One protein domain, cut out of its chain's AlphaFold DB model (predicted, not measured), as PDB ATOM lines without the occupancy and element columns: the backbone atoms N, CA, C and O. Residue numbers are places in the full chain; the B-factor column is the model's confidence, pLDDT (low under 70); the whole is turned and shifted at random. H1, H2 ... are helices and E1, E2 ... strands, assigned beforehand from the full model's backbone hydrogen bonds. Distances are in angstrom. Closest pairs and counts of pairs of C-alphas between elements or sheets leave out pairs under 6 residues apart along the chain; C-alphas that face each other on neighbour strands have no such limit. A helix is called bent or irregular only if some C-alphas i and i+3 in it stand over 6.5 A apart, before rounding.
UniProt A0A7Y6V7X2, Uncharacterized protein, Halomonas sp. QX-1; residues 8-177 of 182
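AT A GLANCE: This is residues 8 to 177 of the 182 residues of an uncharacterized protein of Halomonas sp. QX-1 (UniProt A0A7Y6V7X2). What shape do these atoms make? A long helical hairpin, H3 folding back into H4, makes the longest axis, and H5 and H7 pack on H4 on its side away from H3. Past the last residues of H4 sits a small strand hairpin, E1 and E2, with H1 packed on both E1 and residues 44 to 51 of H3, and H2 far out at that end. What is it made of? There are 170 residues printed, with seven named helices and two named strands in the order H1 H2 H3 H4 E1 E2 H5 H6 H7, mostly helix, the sheet E1 - E2 being antiparallel. The whole is compact, with a radius of gyration of the C-alphas of 17.5 A and spans of 50 by 34 by 33 A.

IN THESE COORDINATES: Where do the first elements lie? H1 is residues 8 to 15, from C-alpha 8 at (143.271, 97.563, 62.276), and H2 is residues 21 to 32, irregular, with C-alphas 26 and 29 7.7 A apart. H3, residues 38 to 71, is 49.6 A long, and H4, residues 75 to 96, is 31.3 A long. What follows? E1 is residues 99 to 103 and E2 residues 107 to 111. H5 is residues 133 to 146, 20.0 A long; H6 is residues 151 to 154; H7, residues 162 to 176, 19.9 A long, ends with C-alpha 176 at (118.681, 75.827, 76.783).

HOW THE PARTS SIT: What does H1 meet? H1 touches H3 at a shallow tilt of 26 degrees, opposite ways, closest at the C-alphas of Val 8 and Glu 47, 5.2 A. H2 is close to H1 but not clearly touching, at Glu 13 and Trp 24, C-alphas 7.8 A apart. What does the hub, H4, touch? It touches H3 in their hairpin, at Ala 59 and Ser 85, C-alphas 4.0 A apart; H5 at Leu 90 and Phe 142, 6.5 A; and H7 at Ile 80 and Arg 170, 5.2 A. H6 is close to H7 but not clearly touching, at Leu 152 and Val 162, C-alphas 6.4 A apart. What do the backbones show? In the hairpin E1 and E2, N 100 and O 110 are within hydrogen-bond range at 2.9 A. Every O i to N i+4 pair is within range in H1, H4, H5 and H7, 28 of 30 in H3 and 2 of 8 in H2, which has 7 of 9 O i to N i+3 pairs within range; H6 is too short for an O i to N i+4 pair.

THE WHOLE: How large is it? The two C-alphas farthest apart, those of Thr 39 and Gly 73, are 52.0 A apart. Is it unbroken and confident? The printed part has no cut, the link E2 to H5 is long with 21 residues, and no printed residue is under 70 in pLDDT.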
ATOM      1  N   VAL A   8     143.914  96.260  62.513       96.94
ATOM      2  CA  VAL A   8     143.271  97.563  62.276       96.94
ATOM      3  C   VAL A   8     142.940  98.294  63.584       96.94
ATOM      4  O   VAL A   8     143.160  99.496  63.685       96.94
ATOM      5  N   GLN A   9     142.508  97.570  64.626       96.56
ATOM      6  CA  GLN A   9     142.284  98.140  65.961       96.56
ATOM      7  C   GLN A   9     143.589  98.708  66.524       96.56
ATOM      8  O   GLN A   9     143.624  99.844  66.985       96.56
ATOM      9  N   SER A  10     144.665  97.927  66.448       95.88
ATOM     10  CA  SER A  10     145.979  98.353  66.936       95.88
ATOM     11  C   SER A  10     146.523  99.546  66.142       95.88
ATOM     12  O   SER A  10     147.112 100.448  66.726       95.88
ATOM     13  N   ALA A  11     146.286  99.592  64.829       95.88
ATOM     14  CA  ALA A  11     146.687 100.709  63.982       95.88
ATOM     15  C   ALA A  11     145.974 102.015  64.368       95.88
ATOM     16  O   ALA A  11     146.642 103.033  64.522       95.88
ATOM     17  N   VAL A  12     144.654 101.982  64.596       96.69
ATOM     18  CA  VAL A  12     143.884 103.165  65.026       96.69
ATOM     19  C   VAL A  12     144.337 103.657  66.398       96.69
ATOM     20  O   VAL A  12     144.505 104.856  66.606       96.69
ATOM     21  N   GLU A  13     144.566 102.749  67.343       95.69
ATOM     22  CA  GLU A  13     145.057 103.104  68.676       95.69
ATOM     23  C   GLU A  13     146.417 103.810  68.631       95.69
ATOM     24  O   GLU A  13     146.594 104.836  69.288       95.69
ATOM     25  N   LEU A  14     147.347 103.293  67.823       94.75
ATOM     26  CA  LEU A  14     148.658 103.907  67.615       94.75
ATOM     27  C   LEU A  14     148.541 105.262  66.914       94.75
ATOM     28  O   LEU A  14     149.202 106.214  67.322       94.75
ATOM     29  N   ASP A  15     147.673 105.378  65.907       94.62
ATOM     30  CA  ASP A  15     147.455 106.635  65.185       94.62
ATOM     31  C   ASP A  15     146.917 107.749  66.104       94.62
ATOM     32  O   ASP A  15     147.224 108.921  65.881       94.62
ATOM     33  N   ILE A  16     146.150 107.410  67.151       95.44
ATOM     34  CA  ILE A  16     145.692 108.381  68.163       95.44
ATOM     35  C   ILE A  16     146.651 108.541  69.354       95.44
ATOM     36  O   ILE A  16     146.352 109.282  70.299       95.44
ATOM     37  N   GLY A  17     147.805 107.868  69.311       95.06
ATOM     38  CA  GLY A  17     148.876 107.956  70.304       95.06
ATOM     39  C   GLY A  17     148.668 107.106  71.560       95.06
ATOM     40  O   GLY A  17     149.305 107.363  72.582       95.06
ATOM     41  N   CYS A  18     147.779 106.110  71.532       93.69
ATOM     42  CA  CYS A  18     147.575 105.201  72.656       93.69
ATOM     43  C   CYS A  18     148.617 104.070  72.637       93.69
ATOM     44  O   CYS A  18     148.442 103.054  71.974       93.69
ATOM     45  N   ASN A  19     149.693 104.246  73.407       91.19
ATOM     46  CA  ASN A  19     150.737 103.224  73.587       91.19
ATOM     47  C   ASN A  19     150.506 102.330  74.821       91.19
ATOM     48  O   ASN A  19     151.152 101.299  74.975       91.19
ATOM     49  N   ASP A  20     149.586 102.728  75.704       92.56
ATOM     50  CA  ASP A  20     149.243 102.022  76.940       92.56
ATOM     51  C   ASP A  20     147.755 101.654  76.935       92.56
ATOM     52  O   ASP A  20     146.875 102.501  77.126       92.56
ATOM     53  N   LEU A  21     147.478 100.364  76.737       90.12
ATOM     54  CA  LEU A  21     146.121  99.836  76.597       90.12
ATOM     55  C   LEU A  21     145.293  99.941  77.877       90.12
ATOM     56  O   LEU A  21     144.062  99.957  77.804       90.12
ATOM     57  N   THR A  22     145.931 100.060  79.045       91.88
ATOM     58  CA  THR A  22     145.209 100.280  80.308       91.88
ATOM     59  C   THR A  22     144.473 101.619  80.292       91.88
ATOM     60  O   THR A  22     143.401 101.760  80.883       91.88
ATOM     61  N   LYS A  23     144.991 102.576  79.516       92.88
ATOM     62  CA  LYS A  23     144.416 103.906  79.320       92.88
ATOM     63  C   LYS A  23     143.493 103.980  78.112       92.88
ATOM     64  O   LYS A  23     142.913 105.030  77.887       92.88
ATOM     65  N   TRP A  24     143.277 102.904  77.354       93.44
ATOM     66  CA  TRP A  24     142.514 102.963  76.100       93.44
ATOM     67  C   TRP A  24     141.133 103.631  76.236       93.44
ATOM     68  O   TRP A  24     140.717 104.425  75.390       93.44
ATOM     69  N   LYS A  25     140.445 103.391  77.357       93.31
ATOM     70  CA  LYS A  25     139.145 104.011  77.651       93.31
ATOM     71  C   LYS A  25     139.206 105.539  77.787       93.31
ATOM     72  O   LYS A  25     138.225 106.199  77.462       93.31
ATOM     73  N   SER A  26     140.322 106.115  78.244       95.25
ATOM     74  CA  SER A  26     140.459 107.574  78.376       95.25
ATOM     75  C   SER A  26     140.607 108.278  77.025       95.25
ATOM     76  O   SER A  26     140.367 109.478  76.932       95.25
ATOM     77  N   TYR A  27     140.917 107.537  75.957       96.38
ATOM     78  CA  TYR A  27     141.024 108.070  74.598       96.38
ATOM     79  C   TYR A  27     139.676 108.147  73.867       96.38
ATOM     80  O   TYR A  27     139.658 108.483  72.687       96.38
ATOM     81  N   LEU A  28     138.543 107.879  74.531       95.88
ATOM     82  CA  LEU A  28     137.222 107.829  73.892       95.88
ATOM     83  C   LEU A  28     136.889 109.079  73.060       95.88
ATOM     84  O   LEU A  28     136.329 108.943  71.977       95.88
ATOM     85  N   HIS A  29     137.232 110.277  73.542       95.44
ATOM     86  CA  HIS A  29     136.988 111.522  72.801       95.44
ATOM     87  C   HIS A  29     137.808 111.563  71.504       95.44
ATOM     88  O   HIS A  29     137.242 111.641  70.421       95.44
ATOM     89  N   LYS A  30     139.132 111.371  71.605       96.56
ATOM     90  CA  LYS A  30     140.037 111.294  70.443       96.56
ATOM     91  C   LYS A  30     139.648 110.186  69.465       96.56
ATOM     92  O   LYS A  30     139.828 110.336  68.266       96.56
ATOM     93  N   PHE A  31     139.142 109.068  69.981       97.31
ATOM     94  CA  PHE A  31     138.668 107.955  69.173       97.31
ATOM     95  C   PHE A  31     137.412 108.328  68.380       97.31
ATOM     96  O   PHE A  31     137.347 108.029  67.198       97.31
ATOM     97  N   LYS A  32     136.430 109.001  68.989       96.19
ATOM     98  CA  LYS A  32     135.224 109.452  68.274       96.19
ATOM     99  C   LYS A  32     135.519 110.528  67.229       96.19
ATOM    100  O   LYS A  32     134.870 110.541  66.190       96.19
ATOM    101  N   ASP A  33     136.509 111.374  67.497       96.38
ATOM    102  CA  ASP A  33     136.969 112.398  66.555       96.38
ATOM    103  C   ASP A  33     137.953 111.854  65.513       96.38
ATOM    104  O   ASP A  33     138.383 112.602  64.634       96.38
ATOM    105  N   TYR A  34     138.338 110.575  65.608       96.88
ATOM    106  CA  TYR A  34     139.226 109.957  64.635       96.88
ATOM    107  C   TYR A  34     138.584 110.014  63.257       96.88
ATOM    108  O   TYR A  34     137.466 109.545  63.066       96.88
ATOM    109  N   GLU A  35     139.325 110.555  62.301       97.06
ATOM    110  CA  GLU A  35     138.888 110.706  60.926       97.06
ATOM    111  C   GLU A  35     139.892 110.022  60.000       97.06
ATOM    112  O   GLU A  35     141.117 110.138  60.174       97.06
ATOM    113  N   VAL A  36     139.369 109.276  59.031       96.62
ATOM    114  CA  VAL A  36     140.185 108.607  58.020       96.62
ATOM    115  C   VAL A  36     140.707 109.654  57.045       96.62
ATOM    116  O   VAL A  36     139.956 110.257  56.286       96.62
ATOM    117  N   THR A  37     142.023 109.841  57.043       94.62
ATOM    118  CA  THR A  37     142.717 110.673  56.056       94.62
ATOM    119  C   THR A  37     143.247 109.812  54.915       94.62
ATOM    120  O   THR A  37     143.526 108.625  55.116       94.62
ATOM    121  N   THR A  38     143.475 110.405  53.740       90.69
ATOM    122  CA  THR A  38     144.047 109.695  52.581       90.69
ATOM    123  C   THR A  38     145.328 108.917  52.928       90.69
ATOM    124  O   THR A  38     145.450 107.744  52.576       90.69
ATOM    125  N   THR A  39     146.254 109.504  53.699       89.31
ATOM    126  CA  THR A  39     147.508 108.833  54.100       89.31
ATOM    127  C   THR A  39     147.275 107.637  55.028       89.31
ATOM    128  O   THR A  39     147.952 106.615  54.914       89.31
ATOM    129  N   ARG A  40     146.321 107.734  55.964       92.00
ATOM    130  CA  ARG A  40     146.021 106.653  56.923       92.00
ATOM    131  C   ARG A  40     145.232 105.522  56.276       92.00
ATOM    132  O   ARG A  40     145.429 104.362  56.635       92.00
ATOM    133  N   ARG A  41     144.379 105.847  55.304       95.44
ATOM    134  CA  ARG A  41     143.490 104.908  54.616       95.44
ATOM    135  C   ARG A  41     144.225 103.680  54.089       95.44
ATOM    136  O   ARG A  41     143.817 102.561  54.384       95.44
ATOM    137  N   GLU A  42     145.325 103.870  53.366       93.88
ATOM    138  CA  GLU A  42     146.061 102.753  52.760       93.88
ATOM    139  C   GLU A  42     146.679 101.830  53.817       93.88
ATOM    140  O   GLU A  42     146.555 100.607  53.732       93.88
ATOM    141  N   LYS A  43     147.250 102.404  54.885       95.06
ATOM    142  CA  LYS A  43     147.765 101.637  56.030       95.06
ATOM    143  C   LYS A  43     146.653 100.817  56.692       95.06
ATOM    144  O   LYS A  43     146.829  99.623  56.930       95.06
ATOM    145  N   LEU A  44     145.498 101.430  56.959       97.12
ATOM    146  CA  LEU A  44     144.361 100.745  57.579       97.12
ATOM    147  C   LEU A  44     143.794  99.641  56.682       97.12
ATOM    148  O   LEU A  44     143.467  98.572  57.191       97.12
ATOM    149  N   ARG A  45     143.714  99.858  55.364       96.88
ATOM    150  CA  ARG A  45     143.242  98.855  54.396       96.88
ATOM    151  C   ARG A  45     144.160  97.638  54.351       96.88
ATOM    152  O   ARG A  45     143.670  96.510  54.338       96.88
ATOM    153  N   VAL A  46     145.478  97.840  54.387       96.69
ATOM    154  CA  VAL A  46     146.450  96.736  54.455       96.69
ATOM    155  C   VAL A  46     146.251  95.903  55.723       96.69
ATOM    156  O   VAL A  46     146.208  94.673  55.646       96.69
ATOM    157  N   GLU A  47     146.084  96.545  56.879       97.69
ATOM    158  CA  GLU A  47     145.850  95.828  58.136       97.69
ATOM    159  C   GLU A  47     144.475  95.145  58.177       97.69
ATOM    160  O   GLU A  47     144.379  93.982  58.575       97.69
ATOM    161  N   LEU A  48     143.424  95.804  57.679       98.06
ATOM    162  CA  LEU A  48     142.082  95.229  57.588       98.06
ATOM    163  C   LEU A  48     142.043  94.020  56.645       98.06
ATOM    164  O   LEU A  48     141.365  93.039  56.941       98.06
ATOM    165  N   LYS A  49     142.810  94.034  55.549       97.88
ATOM    166  CA  LYS A  49     142.928  92.889  54.632       97.88
ATOM    167  C   LYS A  49     143.550  91.669  55.315       97.88
ATOM    168  O   LYS A  49     143.090  90.549  55.097       97.88
ATOM    169  N   LYS A  50     144.565  91.866  56.162       97.69
ATOM    170  CA  LYS A  50     145.148  90.781  56.974       97.69
ATOM    171  C   LYS A  50     144.129  90.246  57.981       97.69
ATOM    172  O   LYS A  50     143.984  89.037  58.125       97.69
ATOM    173  N   ASP A  51     143.388  91.139  58.632       97.75
ATOM    174  CA  ASP A  51     142.323  90.750  59.557       97.75
ATOM    175  C   ASP A  51     141.192  89.981  58.846       97.75
ATOM    176  O   ASP A  51     140.676  89.006  59.393       97.75
ATOM    177  N   ALA A  52     140.844  90.361  57.613       98.12
ATOM    178  CA  ALA A  52     139.882  89.647  56.775       98.12
ATOM    179  C   ALA A  52     140.362  88.227  56.436       98.12
ATOM    180  O   ALA A  52     139.588  87.279  56.551       98.12
ATOM    181  N   ALA A  53     141.641  88.054  56.086       98.06
ATOM    182  CA  ALA A  53     142.215  86.733  55.825       98.06
ATOM    183  C   ALA A  53     142.167  85.822  57.067       98.06
ATOM    184  O   ALA A  53     141.764  84.662  56.968       98.06
ATOM    185  N   ASP A  54     142.488  86.357  58.250       97.19
ATOM    186  CA  ASP A  54     142.389  85.614  59.513       97.19
ATOM    187  C   ASP A  54     140.937  85.224  59.836       97.19
ATOM    188  O   ASP A  54     140.674  84.126  60.337       97.19
ATOM    189  N   LEU A  55     139.979  86.118  59.570       97.62
ATOM    190  CA  LEU A  55     138.547  85.848  59.725       97.62
ATOM    191  C   LEU A  55     138.079  84.750  58.769       97.62
ATOM    192  O   LEU A  55     137.392  83.825  59.202       97.62
ATOM    193  N   TYR A  56     138.488  84.818  57.505       98.50
ATOM    194  CA  TYR A  56     138.184  83.799  56.508       98.50
ATOM    195  C   TYR A  56     138.732  82.430  56.922       98.50
ATOM    196  O   TYR A  56     137.995  81.446  56.938       98.50
ATOM    197  N   PHE A  57     139.991  82.364  57.365       98.12
ATOM    198  CA  PHE A  57     140.573  81.125  57.880       98.12
ATOM    199  C   PHE A  57     139.759  80.549  59.046       98.12
ATOM    200  O   PHE A  57     139.394  79.372  59.030       98.12
ATOM    201  N   LYS A  58     139.408  81.379  60.039       97.56
ATOM    202  CA  LYS A  58     138.581  80.956  61.185       97.56
ATOM    203  C   LYS A  58     137.204  80.458  60.753       97.56
ATOM    204  O   LYS A  58     136.698  79.503  61.348       97.56
ATOM    205  N   ALA A  59     136.607  81.081  59.738       98.31
ATOM    206  CA  ALA A  59     135.327  80.665  59.188       98.31
ATOM    207  C   ALA A  59     135.398  79.265  58.573       98.31
ATOM    208  O   ALA A  59     134.614  78.393  58.954       98.31
ATOM    209  N   ILE A  60     136.352  79.042  57.667       98.56
ATOM    210  CA  ILE A  60     136.523  77.756  56.980       98.56
ATOM    211  C   ILE A  60     136.896  76.661  57.977       98.56
ATOM    212  O   ILE A  60     136.282  75.598  57.975       98.56
ATOM    213  N   PHE A  61     137.826  76.937  58.893       98.25
ATOM    214  CA  PHE A  61     138.192  75.992  59.944       98.25
ATOM    215  C   PHE A  61     136.981  75.584  60.795       98.25
ATOM    216  O   PHE A  61     136.767  74.400  61.039       98.25
ATOM    217  N   SER A  62     136.149  76.551  61.204       98.12
ATOM    218  CA  SER A  62     134.941  76.263  61.989       98.12
ATOM    219  C   SER A  62     133.925  75.434  61.203       98.12
ATOM    220  O   SER A  62     133.295  74.554  61.781       98.12
ATOM    221  N   LEU A  63     133.786  75.670  59.894       98.38
ATOM    222  CA  LEU A  63     132.898  74.884  59.037       98.38
ATOM    223  C   LEU A  63     133.376  73.434  58.903       98.38
ATOM    224  O   LEU A  63     132.584  72.511  59.073       98.38
ATOM    225  N   LEU A  64     134.667  73.227  58.639       98.25
ATOM    226  CA  LEU A  64     135.246  71.888  58.516       98.25
ATOM    227  C   LEU A  64     135.147  71.108  59.834       98.25
ATOM    228  O   LEU A  64     134.785  69.933  59.829       98.25
ATOM    229  N   ASP A  65     135.393  71.770  60.966       97.62
ATOM    230  CA  ASP A  65     135.212  71.176  62.294       97.62
ATOM    231  C   ASP A  65     133.738  70.810  62.556       97.62
ATOM    232  O   ASP A  65     133.446  69.753  63.113       97.62
ATOM    233  N   ALA A  66     132.789  71.630  62.085       97.38
ATOM    234  CA  ALA A  66     131.367  71.306  62.154       97.38
ATOM    235  C   ALA A  66     131.017  70.054  61.339       97.38
ATOM    236  O   ALA A  66     130.364  69.155  61.864       97.38
ATOM    237  N   ILE A  67     131.481  69.967  60.087       97.62
ATOM    238  CA  ILE A  67     131.257  68.810  59.204       97.62
ATOM    239  C   ILE A  67     131.843  67.541  59.833       97.62
ATOM    240  O   ILE A  67     131.164  66.521  59.927       97.62
ATOM    241  N   ASN A  68     133.072  67.620  60.345       97.19
ATOM    242  CA  ASN A  68     133.700  66.523  61.072       97.19
ATOM    243  C   ASN A  68     132.905  66.140  62.334       97.19
ATOM    244  O   ASN A  68     132.774  64.962  62.661       97.19
ATOM    245  N   GLY A  69     132.357  67.122  63.052       95.12
ATOM    246  CA  GLY A  69     131.458  66.901  64.181       95.12
ATOM    247  C   GLY A  69     130.194  66.138  63.787       95.12
ATOM    248  O   GLY A  69     129.863  65.158  64.452       95.12
ATOM    249  N   LEU A  70     129.538  66.536  62.693       94.38
ATOM    250  CA  LEU A  70     128.348  65.861  62.162       94.38
ATOM    251  C   LEU A  70     128.644  64.412  61.782       94.38
ATOM    252  O   LEU A  70     127.889  63.527  62.175       94.38
ATOM    253  N   TYR A  71     129.761  64.165  61.094       95.50
ATOM    254  CA  TYR A  71     130.178  62.816  60.703       95.50
ATOM    255  C   TYR A  71     130.344  61.872  61.908       95.50
ATOM    256  O   TYR A  71     130.046  60.687  61.818       95.50
ATOM    257  N   HIS A  72     130.759  62.403  63.062       94.25
ATOM    258  CA  HIS A  72     130.944  61.643  64.302       94.25
ATOM    259  C   HIS A  72     129.748  61.738  65.275       94.25
ATOM    260  O   HIS A  72     129.911  61.467  66.464       94.25
ATOM    261  N   GLY A  73     128.571  62.187  64.822       90.38
ATOM    262  CA  GLY A  73     127.359  62.276  65.652       90.38
ATOM    263  C   GLY A  73     127.371  63.381  66.722       90.38
ATOM    264  O   GLY A  73     126.508  63.424  67.597       90.38
ATOM    265  N   ARG A  74     128.332  64.312  66.680       90.12
ATOM    266  CA  ARG A  74     128.453  65.437  67.629       90.12
ATOM    267  C   ARG A  74     127.618  66.642  67.177       90.12
ATOM    268  O   ARG A  74     128.148  67.733  66.958       90.12
ATOM    269  N   HIS A  75     126.308  66.445  67.037       88.25
ATOM    270  CA  HIS A  75     125.397  67.412  66.412       88.25
ATOM    271  C   HIS A  75     125.331  68.766  67.134       88.25
ATOM    272  O   HIS A  75     125.462  69.802  66.485       88.25
ATOM    273  N   SER A  76     125.226  68.788  68.469       88.44
ATOM    274  CA  SER A  76     125.142  70.046  69.231       88.44
ATOM    275  C   SER A  76     126.334  70.968  68.975       88.44
ATOM    276  O   SER A  76     126.185  72.159  68.705       88.44
ATOM    277  N   TRP A  77     127.544  70.407  69.028       91.12
ATOM    278  CA  TRP A  77     128.763  71.178  68.813       91.12
ATOM    279  C   TRP A  77     128.914  71.607  67.356       91.12
ATOM    280  O   TRP A  77     129.347  72.728  67.085       91.12
ATOM    281  N   ALA A  78     128.496  70.755  66.418       94.31
ATOM    282  CA  ALA A  78     128.494  71.099  65.006       94.31
ATOM    283  C   ALA A  78     127.604  72.313  64.705       94.31
ATOM    284  O   ALA A  78     128.055  73.225  64.017       94.31
ATOM    285  N   VAL A  79     126.398  72.398  65.278       94.06
ATOM    286  CA  VAL A  79     125.515  73.574  65.120       94.06
ATOM    287  C   VAL A  79     126.204  74.855  65.594       94.06
ATOM    288  O   VAL A  79     126.221  75.864  64.885       94.06
ATOM    289  N   ILE A  80     126.834  74.812  66.770       94.31
ATOM    290  CA  ILE A  80     127.579  75.951  67.322       94.31
ATOM    291  C   ILE A  80     128.713  76.370  66.370       94.31
ATOM    292  O   ILE A  80     128.960  77.563  66.175       94.31
ATOM    293  N   LYS A  81     129.397  75.404  65.754       96.50
ATOM    294  CA  LYS A  81     130.506  75.641  64.822       96.50
ATOM    295  C   LYS A  81     130.057  76.184  63.467       96.50
ATOM    296  O   LYS A  81     130.715  77.093  62.959       96.50
ATOM    297  N   VAL A  82     128.920  75.730  62.936       96.94
ATOM    298  CA  VAL A  82     128.282  76.340  61.755       96.94
ATOM    299  C   VAL A  82     127.970  77.808  62.033       96.94
ATOM    300  O   VAL A  82     128.358  78.676  61.253       96.94
ATOM    301  N   TYR A  83     127.361  78.111  63.182       96.75
ATOM    302  CA  TYR A  83     127.092  79.492  63.577       96.75
ATOM    303  C   TYR A  83     128.370  80.342  63.650       96.75
ATOM    304  O   TYR A  83     128.402  81.452  63.115       96.75
ATOM    305  N   TYR A  84     129.442  79.841  64.275       97.06
ATOM    306  CA  TYR A  84     130.707  80.579  64.325       97.06
ATOM    307  C   TYR A  84     131.310  80.798  62.938       97.06
ATOM    308  O   TYR A  84     131.844  81.877  62.686       97.06
ATOM    309  N   SER A  85     131.200  79.817  62.037       98.19
ATOM    310  CA  SER A  85     131.633  79.977  60.649       98.19
ATOM    311  C   SER A  85     130.922  81.154  59.982       98.19
ATOM    312  O   SER A  85     131.586  82.073  59.498       98.19
ATOM    313  N   VAL A  86     129.588  81.196  60.070       97.12
ATOM    314  CA  VAL A  86     128.781  82.302  59.535       97.12
ATOM    315  C   VAL A  86     129.171  83.623  60.189       97.12
ATOM    316  O   VAL A  86     129.476  84.578  59.485       97.12
ATOM    317  N   PHE A  87     129.263  83.685  61.519       97.12
ATOM    318  CA  PHE A  87     129.680  84.893  62.236       97.12
ATOM    319  C   PHE A  87     131.025  85.450  61.736       97.12
ATOM    320  O   PHE A  87     131.161  86.659  61.538       97.12
ATOM    321  N   PHE A  88     132.022  84.588  61.510       97.88
ATOM    322  CA  PHE A  88     133.310  85.017  60.967       97.88
ATOM    323  C   PHE A  88     133.207  85.466  59.503       97.88
ATOM    324  O   PHE A  88     133.841  86.462  59.152       97.88
ATOM    325  N   LEU A  89     132.381  84.814  58.675       97.62
ATOM    326  CA  LEU A  89     132.119  85.240  57.294       97.62
ATOM    327  C   LEU A  89     131.430  86.606  57.226       97.62
ATOM    328  O   LEU A  89     131.829  87.426  56.403       97.62
ATOM    329  N   LEU A  90     130.480  86.902  58.120       96.94
ATOM    330  CA  LEU A  90     129.845  88.225  58.189       96.94
ATOM    331  C   LEU A  90     130.881  89.324  58.455       96.94
ATOM    332  O   LEU A  90     130.918  90.342  57.764       96.94
ATOM    333  N   ARG A  91     131.780  89.102  59.424       97.06
ATOM    334  CA  ARG A  91     132.877  90.042  59.715       97.06
ATOM    335  C   ARG A  91     133.866  90.145  58.561       97.06
ATOM    336  O   ARG A  91     134.340  91.240  58.280       97.06
ATOM    337  N   CYS A  92     134.183  89.025  57.914       97.69
ATOM    338  CA  CYS A  92     135.067  88.993  56.756       97.69
ATOM    339  C   CYS A  92     134.483  89.806  55.597       97.69
ATOM    340  O   CYS A  92     135.194  90.619  55.021       97.69
ATOM    341  N   SER A  93     133.195  89.638  55.297       96.12
ATOM    342  CA  SER A  93     132.490  90.370  54.238       96.12
ATOM    343  C   SER A  93     132.444  91.881  54.506       96.12
ATOM    344  O   SER A  93     132.688  92.690  53.614       96.12
ATOM    345  N   LEU A  94     132.221  92.290  55.760       96.56
ATOM    346  CA  LEU A  94     132.348  93.700  56.156       96.56
ATOM    347  C   LEU A  94     133.779  94.216  55.943       96.56
ATOM    348  O   LEU A  94     133.971  95.278  55.355       96.56
ATOM    349  N   ALA A  95     134.785  93.442  56.354       97.38
ATOM    350  CA  ALA A  95     136.185  93.817  56.201       97.38
ATOM    351  C   ALA A  95     136.618  93.929  54.727       97.38
ATOM    352  O   ALA A  95     137.348  94.855  54.379       97.38
ATOM    353  N   THR A  96     136.147  93.044  53.841       95.88
ATOM    354  CA  THR A  96     136.431  93.126  52.395       95.88
ATOM    355  C   THR A  96     135.737  94.310  51.724       95.88
ATOM    356  O   THR A  96     136.217  94.781  50.697       95.88
ATOM    357  N   LYS A  97     134.667  94.842  52.326       94.81
ATOM    358  CA  LYS A  97     134.039  96.119  51.959       94.81
ATOM    359  C   LYS A  97     134.611  97.324  52.714       94.81
ATOM    360  O   LYS A  97     133.940  98.343  52.826       94.81
ATOM    361  N   ASN A  98     135.835  97.226  53.237       96.69
ATOM    362  CA  ASN A  98     136.513  98.309  53.954       96.69
ATOM    363  C   ASN A  98     135.804  98.784  55.239       96.69
ATOM    364  O   ASN A  98     136.072  99.882  55.716       96.69
ATOM    365  N   VAL A  99     134.943  97.962  55.848       97.38
ATOM    366  CA  VAL A  99     134.290  98.278  57.125       97.38
ATOM    367  C   VAL A  99     135.000  97.546  58.263       97.38
ATOM    368  O   VAL A  99     134.832  96.344  58.472       97.38
ATOM    369  N   ALA A 100     135.800  98.282  59.033       97.50
ATOM    370  CA  ALA A 100     136.525  97.762  60.185       97.50
ATOM    371  C   ALA A 100     135.656  97.779  61.447       97.50
ATOM    372  O   ALA A 100     134.972  98.759  61.715       97.50
ATOM    373  N   PHE A 101     135.741  96.740  62.279       96.81
ATOM    374  CA  PHE A 101     135.183  96.766  63.635       96.81
ATOM    375  C   PHE A 101     136.231  97.218  64.643       96.81
ATOM    376  O   PHE A 101     137.319  96.645  64.708       96.81
ATOM    377  N   LEU A 102     135.847  98.163  65.493       96.75
ATOM    378  CA  LEU A 102     136.689  98.740  66.529       96.75
ATOM    379  C   LEU A 102     135.986  98.674  67.888       96.75
ATOM    380  O   LEU A 102     134.757  98.613  67.975       96.75
ATOM    381  N   LYS A 103     136.759  98.694  68.972       94.88
ATOM    382  CA  LYS A 103     136.233  98.741  70.340       94.88
ATOM    383  C   LYS A 103     136.857  99.889  71.106       94.88
ATOM    384  O   LYS A 103     138.072  99.939  71.202       94.88
ATOM    385  N   ASN A 104     136.041 100.742  71.721       94.94
ATOM    386  CA  ASN A 104     136.448 101.687  72.768       94.94
ATOM    387  C   ASN A 104     135.239 101.977  73.672       94.94
ATOM    388  O   ASN A 104     134.357 102.752  73.309       94.94
ATOM    389  N   ASN A 105     135.156 101.300  74.823       91.94
ATOM    390  CA  ASN A 105     133.994 101.371  75.725       91.94
ATOM    391  C   ASN A 105     132.635 101.190  75.000       91.94
ATOM    392  O   ASN A 105     131.656 101.896  75.248       91.94
ATOM    393  N   GLY A 106     132.622 100.266  74.045       94.19
ATOM    394  CA  GLY A 106     131.517  99.988  73.137       94.19
ATOM    395  C   GLY A 106     132.042  99.387  71.838       94.19
ATOM    396  O   GLY A 106     133.260  99.286  71.653       94.19
ATOM    397  N   ILE A 107     131.134  98.983  70.956       96.56
ATOM    398  CA  ILE A 107     131.460  98.401  69.649       96.56
ATOM    399  C   ILE A 107     131.154  99.423  68.559       96.56
ATOM    400  O   ILE A 107     130.064  99.993  68.515       96.56
ATOM    401  N   TYR A 108     132.124  99.640  67.680       97.50
ATOM    402  CA  TYR A 108     132.069 100.624  66.611       97.50
ATOM    403  C   TYR A 108     132.429  99.977  65.281       97.50
ATOM    404  O   TYR A 108     133.127  98.962  65.237       97.50
ATOM    405  N   THR A 109     131.999 100.609  64.198       97.62
ATOM    406  CA  THR A 109     132.552 100.395  62.864       97.62
ATOM    407  C   THR A 109     133.233 101.648  62.356       97.62
ATOM    408  O   THR A 109     132.780 102.748  62.658       97.62
ATOM    409  N   LEU A 110     134.248 101.481  61.526       97.94
ATOM    410  CA  LEU A 110     134.874 102.548  60.764       97.94
ATOM    411  C   LEU A 110     134.890 102.138  59.293       97.94
ATOM    412  O   LEU A 110     135.491 101.118  58.956       97.94
ATOM    413  N   ASN A 111     134.220 102.910  58.442       97.31
ATOM    414  CA  ASN A 111     134.377 102.780  56.999       97.31
ATOM    415  C   ASN A 111     135.719 103.415  56.607       97.31
ATOM    416  O   ASN A 111     136.010 104.526  57.039       97.31
ATOM    417  N   LEU A 112     136.567 102.715  55.852       96.69
ATOM    418  CA  LEU A 112     137.888 103.215  55.452       96.69
ATOM    419  C   LEU A 112     137.817 104.067  54.175       96.69
ATOM    420  O   LEU A 112     138.640 103.904  53.271       96.69
ATOM    421  N   GLU A 113     136.844 104.971  54.116       95.88
ATOM    422  CA  GLU A 113     136.759 106.040  53.121       95.88
ATOM    423  C   GLU A 113     137.161 107.373  53.755       95.88
ATOM    424  O   GLU A 113     137.125 107.527  54.973       95.88
ATOM    425  N   GLU A 114     137.620 108.324  52.946       95.88
ATOM    426  CA  GLU A 114     138.103 109.611  53.458       95.88
ATOM    427  C   GLU A 114     136.988 110.402  54.162       95.88
ATOM    428  O   GLU A 114     135.857 110.450  53.684       95.88
ATOM    429  N   GLY A 115     137.305 111.013  55.307       96.75
ATOM    430  CA  GLY A 115     136.354 111.795  56.109       96.75
ATOM    431  C   GLY A 115     135.468 110.966  57.049       96.75
ATOM    432  O   GLY A 115     134.786 111.525  57.911       96.75
ATOM    433  N   GLU A 116     135.486 109.637  56.936       97.62
ATOM    434  CA  GLU A 116     134.686 108.753  57.786       97.62
ATOM    435  C   GLU A 116     135.215 108.685  59.223       97.62
ATOM    436  O   GLU A 116     136.424 108.732  59.483       97.62
ATOM    437  N   LYS A 117     134.281 108.526  60.167       97.81
ATOM    438  CA  LYS A 117     134.536 108.487  61.617       97.81
ATOM    439  C   LYS A 117     133.963 107.224  62.258       97.81
ATOM    440  O   LYS A 117     133.034 106.627  61.707       97.81
ATOM    441  N   PRO A 118     134.456 106.793  63.437       97.94
ATOM    442  CA  PRO A 118     133.898 105.639  64.127       97.94
ATOM    443  C   PRO A 118     132.415 105.811  64.473       97.94
ATOM    444  O   PRO A 118     132.028 106.654  65.281       97.94
ATOM    445  N   GLN A 119     131.582 104.937  63.919       97.00
ATOM    446  CA  GLN A 119     130.146 104.881  64.171       97.00
ATOM    447  C   GLN A 119     129.842 103.798  65.200       97.00
ATOM    448  O   GLN A 119     130.225 102.640  65.031       97.00
ATOM    449  N   ARG A 120     129.150 104.159  66.280       96.44
ATOM    450  CA  ARG A 120     128.793 103.212  67.339       96.44
ATOM    451  C   ARG A 120     127.673 102.274  66.877       96.44
ATOM    452  O   ARG A 120     126.718 102.726  66.260       96.44
ATOM    453  N   ARG A 121     127.781 100.977  67.186       96.00
ATOM    454  CA  ARG A 121     126.856  99.922  66.716       96.00
ATOM    455  C   ARG A 121     126.146  99.145  67.820       96.00
ATOM    456  O   ARG A 121     125.193  98.431  67.542       96.00
ATOM    457  N   ASP A 122     126.574  99.284  69.069       93.12
ATOM    458  CA  ASP A 122     125.950  98.646  70.238       93.12
ATOM    459  C   ASP A 122     124.936  99.564  70.951       93.12
ATOM    460  O   ASP A 122     124.753  99.509  72.171       93.12
ATOM    461  N   GLN A 123     124.301 100.452  70.183       89.50
ATOM    462  CA  GLN A 123     123.222 101.326  70.635       89.50
ATOM    463  C   GLN A 123     121.916 100.915  69.952       89.50
ATOM    464  O   GLN A 123     121.908 100.612  68.763       89.50
ATOM    465  N   GLY A 124     120.819 100.909  70.710       90.81
ATOM    466  CA  GLY A 124     119.491 100.557  70.209       90.81
ATOM    467  C   GLY A 124     119.054  99.128  70.527       90.81
ATOM    468  O   GLY A 124     119.632  98.436  71.377       90.81
ATOM    469  N   THR A 125     117.982  98.715  69.859       92.25
ATOM    470  CA  THR A 125     117.324  97.422  70.039       92.25
ATOM    471  C   THR A 125     117.166  96.705  68.701       92.25
ATOM    472  O   THR A 125     117.005  97.332  67.659       92.25
ATOM    473  N   HIS A 126     117.219  95.376  68.737       92.44
ATOM    474  CA  HIS A 126     116.907  94.486  67.621       92.44
ATOM    475  C   HIS A 126     115.975  93.401  68.146       92.44
ATOM    476  O   HIS A 126     116.296  92.759  69.148       92.44
ATOM    477  N   LEU A 127     114.810  93.243  67.513       89.62
ATOM    478  CA  LEU A 127     113.748  92.328  67.960       89.62
ATOM    479  C   LEU A 127     113.345  92.540  69.436       89.62
ATOM    480  O   LEU A 127     113.180  91.593  70.195       89.62
ATOM    481  N   GLY A 128     113.230  93.804  69.860       90.25
ATOM    482  CA  GLY A 128     112.836  94.172  71.228       90.25
ATOM    483  C   GLY A 128     113.935  94.020  72.288       90.25
ATOM    484  O   GLY A 128     113.757  94.467  73.418       90.25
ATOM    485  N   GLU A 129     115.099  93.470  71.940       90.06
ATOM    486  CA  GLU A 129     116.222  93.306  72.862       90.06
ATOM    487  C   GLU A 129     117.343  94.303  72.574       90.06
ATOM    488  O   GLU A 129     117.643  94.611  71.422       90.06
ATOM    489  N   ARG A 130     118.045  94.756  73.617       93.06
ATOM    490  CA  ARG A 130     119.227  95.613  73.457       93.06
ATOM    491  C   ARG A 130     120.285  94.945  72.567       93.06
ATOM    492  O   ARG A 130     120.624  93.774  72.764       93.06
ATOM    493  N   VAL A 131     120.849  95.712  71.633       93.50
ATOM    494  CA  VAL A 131     122.008  95.282  70.841       93.50
ATOM    495  C   VAL A 131     123.243  95.312  71.736       93.50
ATOM    496  O   VAL A 131     123.708  96.371  72.152       93.50
ATOM    497  N   SER A 132     123.742  94.133  72.101       90.12
ATOM    498  CA  SER A 132     124.911  93.983  72.964       90.12
ATOM    499  C   SER A 132     125.713  92.735  72.603       90.12
ATOM    500  O   SER A 132     125.188  91.761  72.058       90.12
ATOM    501  N   GLY A 133     127.014  92.775  72.900       91.69
ATOM    502  CA  GLY A 133     127.945  91.697  72.574       91.69
ATOM    503  C   GLY A 133     128.328  91.648  71.092       91.69
ATOM    504  O   GLY A 133     127.639  92.175  70.218       91.69
ATOM    505  N   ASP A 134     129.459  91.003  70.803       92.12
ATOM    506  CA  ASP A 134     130.046  90.987  69.457       92.12
ATOM    507  C   ASP A 134     129.139  90.328  68.418       92.12
ATOM    508  O   ASP A 134     129.047  90.798  67.288       92.12
ATOM    509  N   HIS A 135     128.458  89.257  68.815       93.38
ATOM    510  CA  HIS A 135     127.601  88.456  67.950       93.38
ATOM    511  C   HIS A 135     126.409  89.241  67.413       93.38
ATOM    512  O   HIS A 135     126.352  89.513  66.216       93.38
ATOM    513  N   LYS A 136     125.511  89.678  68.305       94.50
ATOM    514  CA  LYS A 136     124.316  90.434  67.921       94.50
ATOM    515  C   LYS A 136     124.691  91.729  67.203       94.50
ATOM    516  O   LYS A 136     124.115  92.038  66.169       94.50
ATOM    517  N   THR A 137     125.710  92.441  67.695       95.94
ATOM    518  CA  THR A 137     126.176  93.678  67.049       95.94
ATOM    519  C   THR A 137     126.686  93.422  65.632       95.94
ATOM    520  O   THR A 137     126.365  94.189  64.730       95.94
ATOM    521  N   THR A 138     127.443  92.342  65.407       96.00
ATOM    522  CA  THR A 138     127.921  91.975  64.065       96.00
ATOM    523  C   THR A 138     126.758  91.651  63.137       96.00
ATOM    524  O   THR A 138     126.718  92.195  62.040       96.00
ATOM    525  N   THR A 139     125.810  90.819  63.575       94.81
ATOM    526  CA  THR A 139     124.645  90.431  62.770       94.81
ATOM    527  C   THR A 139     123.815  91.647  62.369       94.81
ATOM    528  O   THR A 139     123.615  91.878  61.182       94.81
ATOM    529  N   VAL A 140     123.426  92.487  63.333       95.19
ATOM    530  CA  VAL A 140     122.616  93.690  63.071       95.19
ATOM    531  C   VAL A 140     123.356  94.674  62.164       95.19
ATOM    532  O   VAL A 140     122.777  95.210  61.223       95.19
ATOM    533  N   THR A 141     124.655  94.882  62.401       95.56
ATOM    534  CA  THR A 141     125.477  95.753  61.547       95.56
ATOM    535  C   THR A 141     125.552  95.213  60.122       95.56
ATOM    536  O   THR A 141     125.404  95.979  59.177       95.56
ATOM    537  N   PHE A 142     125.758  93.906  59.953       95.19
ATOM    538  CA  PHE A 142     125.799  93.280  58.636       95.19
ATOM    539  C   PHE A 142     124.469  93.451  57.900       95.19
ATOM    540  O   PHE A 142     124.458  93.952  56.782       95.19
ATOM    541  N   MET A 143     123.352  93.122  58.553       93.19
ATOM    542  CA  MET A 143     122.009  93.279  57.987       93.19
ATOM    543  C   MET A 143     121.744  94.721  57.545       93.19
ATOM    544  O   MET A 143     121.189  94.938  56.476       93.19
ATOM    545  N   SER A 144     122.185  95.707  58.333       91.75
ATOM    546  CA  SER A 144     122.039  97.126  57.993       91.75
ATOM    547  C   SER A 144     122.916  97.569  56.820       91.75
ATOM    548  O   SER A 144     122.513  98.466  56.092       91.75
ATOM    549  N   VAL A 145     124.118  97.010  56.657       90.00
ATOM    550  CA  VAL A 145     125.056  97.404  55.586       90.00
ATOM    551  C   VAL A 145     124.761  96.670  54.273       90.00
ATOM    552  O   VAL A 145     125.085  97.170  53.200       90.00
ATOM    553  N   PHE A 146     124.167  95.478  54.346       88.38
ATOM    554  CA  PHE A 146     123.960  94.592  53.200       88.38
ATOM    555  C   PHE A 146     122.486  94.342  52.862       88.38
ATOM    556  O   PHE A 146     122.235  93.478  52.021       88.38
ATOM    557  N   SER A 147     121.542  95.084  53.458       85.12
ATOM    558  CA  SER A 147     120.085  94.879  53.318       85.12
ATOM    559  C   SER A 147     119.630  94.637  51.882       85.12
ATOM    560  O   SER A 147     118.806  93.762  51.640       85.12
ATOM    561  N   ASP A 148     120.230  95.361  50.940       82.25
ATOM    562  CA  ASP A 148     119.792  95.389  49.543       82.25
ATOM    563  C   ASP A 148     120.622  94.463  48.640       82.25
ATOM    564  O   ASP A 148     120.352  94.337  47.448       82.25
ATOM    565  N   THR A 149     121.669  93.835  49.184       86.00
ATOM    566  CA  THR A 149     122.660  93.080  48.395       86.00
ATOM    567  C   THR A 149     122.787  91.616  48.790       86.00
ATOM    568  O   THR A 149     123.242  90.816  47.975       86.00
ATOM    569  N   ASP A 150     122.411  91.246  50.016       87.19
ATOM    570  CA  ASP A 150     122.504  89.863  50.477       87.19
ATOM    571  C   ASP A 150     121.166  89.129  50.315       87.19
ATOM    572  O   ASP A 150     120.184  89.411  51.002       87.19
ATOM    573  N   ILE A 151     121.141  88.144  49.417       87.19
ATOM    574  CA  ILE A 151     119.955  87.332  49.113       87.19
ATOM    575  C   ILE A 151     119.452  86.507  50.310       87.19
ATOM    576  O   ILE A 151     118.284  86.119  50.363       87.19
ATOM    577  N   LEU A 152     120.291  86.230  51.311       87.56
ATOM    578  CA  LEU A 152     119.840  85.543  52.522       87.56
ATOM    579  C   LEU A 152     118.969  86.450  53.393       87.56
ATOM    580  O   LEU A 152     118.170  85.944  54.180       87.56
ATOM    581  N   LEU A 153     119.063  87.775  53.227       87.69
ATOM    582  CA  LEU A 153     118.199  88.726  53.924       87.69
ATOM    583  C   LEU A 153     116.782  88.783  53.352       87.69
ATOM    584  O   LEU A 153     115.870  89.187  54.069       87.69
ATOM    585  N   THR A 154     116.575  88.331  52.112       85.62
ATOM    586  CA  THR A 154     115.244  88.274  51.483       85.62
ATOM    587  C   THR A 154     114.461  87.018  51.866       85.62
ATOM    588  O   THR A 154     113.306  86.871  51.475       85.62
ATOM    589  N   ASN A 155     115.081  86.090  52.599       86.50
ATOM    590  CA  ASN A 155     114.496  84.814  52.991       86.50
ATOM    591  C   ASN A 155     114.266  84.748  54.504       86.50
ATOM    592  O   ASN A 155     114.919  85.434  55.293       86.50
ATOM    593  N   THR A 156     113.339  83.881  54.916       91.12
ATOM    594  CA  THR A 156     113.067  83.630  56.334       91.12
ATOM    595  C   THR A 156     113.053  82.139  56.644       91.12
ATOM    596  O   THR A 156     112.714  81.316  55.797       91.12
ATOM    597  N   VAL A 157     113.411  81.796  57.880       90.06
ATOM    598  CA  VAL A 157     113.276  80.453  58.452       90.06
ATOM    599  C   VAL A 157     112.410  80.585  59.695       90.06
ATOM    600  O   VAL A 157     112.743  81.336  60.612       90.06
ATOM    601  N   ASN A 158     111.264  79.902  59.711       89.06
ATOM    602  CA  ASN A 158     110.262  80.012  60.778       89.06
ATOM    603  C   ASN A 158     109.864  81.473  61.083       89.06
ATOM    604  O   ASN A 158     109.750  81.869  62.243       89.06
ATOM    605  N   GLY A 159     109.708  82.295  60.038       87.81
ATOM    606  CA  GLY A 159     109.332  83.709  60.155       87.81
ATOM    607  C   GLY A 159     110.436  84.638  60.678       87.81
ATOM    608  O   GLY A 159     110.168  85.813  60.918       87.81
ATOM    609  N   LYS A 160     111.670  84.146  60.850       90.44
ATOM    610  CA  LYS A 160     112.835  84.943  61.265       90.44
ATOM    611  C   LYS A 160     113.829  85.090  60.124       90.44
ATOM    612  O   LYS A 160     113.959  84.192  59.295       90.44
ATOM    613  N   ASN A 161     114.564  86.200  60.105       92.38
ATOM    614  CA  ASN A 161     115.711  86.343  59.214       92.38
ATOM    615  C   ASN A 161     116.724  85.210  59.465       92.38
ATOM    616  O   ASN A 161     116.918  84.789  60.609       92.38
ATOM    617  N   VAL A 162     117.382  84.731  58.405       93.38
ATOM    618  CA  VAL A 162     118.308  83.586  58.455       93.38
ATOM    619  C   VAL A 162     119.390  83.750  59.532       93.38
ATOM    620  O   VAL A 162     119.686  82.801  60.260       93.38
ATOM    621  N   TYR A 163     119.964  84.946  59.685       94.31
ATOM    622  CA  TYR A 163     121.035  85.170  60.660       94.31
ATOM    623  C   TYR A 163     120.531  85.207  62.105       94.31
ATOM    624  O   TYR A 163     121.210  84.705  63.005       94.31
ATOM    625  N   ASP A 164     119.335  85.756  62.327       93.19
ATOM    626  CA  ASP A 164     118.685  85.746  63.640       93.19
ATOM    627  C   ASP A 164     118.308  84.322  64.051       93.19
ATOM    628  O   ASP A 164     118.575  83.910  65.183       93.19
ATOM    629  N   TRP A 165     117.763  83.548  63.111       94.31
ATOM    630  CA  TRP A 165     117.439  82.139  63.316       94.31
ATOM    631  C   TRP A 165     118.682  81.315  63.687       94.31
ATOM    632  O   TRP A 165     118.658  80.570  64.666       94.31
ATOM    633  N   LEU A 166     119.807  81.501  62.986       93.62
ATOM    634  CA  LEU A 166     121.070  80.825  63.316       93.62
ATOM    635  C   LEU A 166     121.589  81.189  64.715       93.62
ATOM    636  O   LEU A 166     122.081  80.322  65.445       93.62
ATOM    637  N   MET A 167     121.499  82.464  65.102       92.69
ATOM    638  CA  MET A 167     121.920  82.922  66.428       92.69
ATOM    639  C   MET A 167     121.043  82.331  67.537       92.69
ATOM    640  O   MET A 167     121.558  81.920  68.582       92.69
ATOM    641  N   GLU A 168     119.731  82.259  67.316       91.94
ATOM    642  CA  GLU A 168     118.797  81.618  68.236       91.94
ATOM    643  C   GLU A 168     119.074  80.124  68.372       91.94
ATOM    644  O   GLU A 168     119.197  79.642  69.498       91.94
ATOM    645  N   LEU A 169     119.257  79.418  67.255       91.12
ATOM    646  CA  LEU A 169     119.556  77.990  67.249       91.12
ATOM    647  C   LEU A 169     120.843  77.692  68.028       91.12
ATOM    648  O   LEU A 169     120.876  76.800  68.878       91.12
ATOM    649  N   ARG A 170     121.895  78.496  67.826       92.44
ATOM    650  CA  ARG A 170     123.127  78.397  68.619       92.44
ATOM    651  C   ARG A 170     122.863  78.604  70.108       92.44
ATOM    652  O   ARG A 170     123.429  77.885  70.926       92.44
ATOM    653  N   ASN A 171     122.041  79.581  70.487       89.94
ATOM    654  CA  ASN A 171     121.730  79.842  71.895       89.94
ATOM    655  C   ASN A 171     120.871  78.736  72.520       89.94
ATOM    656  O   ASN A 171     121.085  78.391  73.681       89.94
ATOM    657  N   GLN A 172     119.937  78.165  71.762       88.19
ATOM    658  CA  GLN A 172     119.125  77.027  72.177       88.19
ATOM    659  C   GLN A 172     120.009  75.817  72.483       88.19
ATOM    660  O   GLN A 172     120.009  75.334  73.615       88.19
ATOM    661  N   VAL A 173     120.830  75.406  71.517       86.12
ATOM    662  CA  VAL A 173     121.704  74.233  71.639       86.12
ATOM    663  C   VAL A 173     122.781  74.425  72.711       86.12
ATOM    664  O   VAL A 173     123.127  73.481  73.411       86.12
ATOM    665  N   ASN A 174     123.321  75.637  72.858       84.69
ATOM    666  CA  ASN A 174     124.428  75.890  73.781       84.69
ATOM    667  C   ASN A 174     123.993  76.152  75.234       84.69
ATOM    668  O   ASN A 174     124.809  75.979  76.137       84.69
ATOM    669  N   TYR A 175     122.762  76.622  75.474       80.94
ATOM    670  CA  TYR A 175     122.341  77.049  76.818       80.94
ATOM    671  C   TYR A 175     120.999  76.498  77.297       80.94
ATOM    672  O   TYR A 175     120.786  76.449  78.507       80.94
ATOM    673  N   ARG A 176     120.066  76.158  76.401       75.38
ATOM    674  CA  ARG A 176     118.681  75.827  76.783       75.38
ATOM    675  C   ARG A 176     118.409  74.330  76.758       75.38
ATOM    676  O   ARG A 176     117.644  73.840  77.583       75.38
ATOM    677  N   GLU A 177     119.040  73.599  75.847       73.25
ATOM    678  CA  GLU A 177     118.868  72.155  75.756       73.25
ATOM    679  C   GLU A 177     119.910  71.408  76.579       73.25
ATOM    680  O   GLU A 177     121.115  71.583  76.415       73.25
TER     681      GLU A 177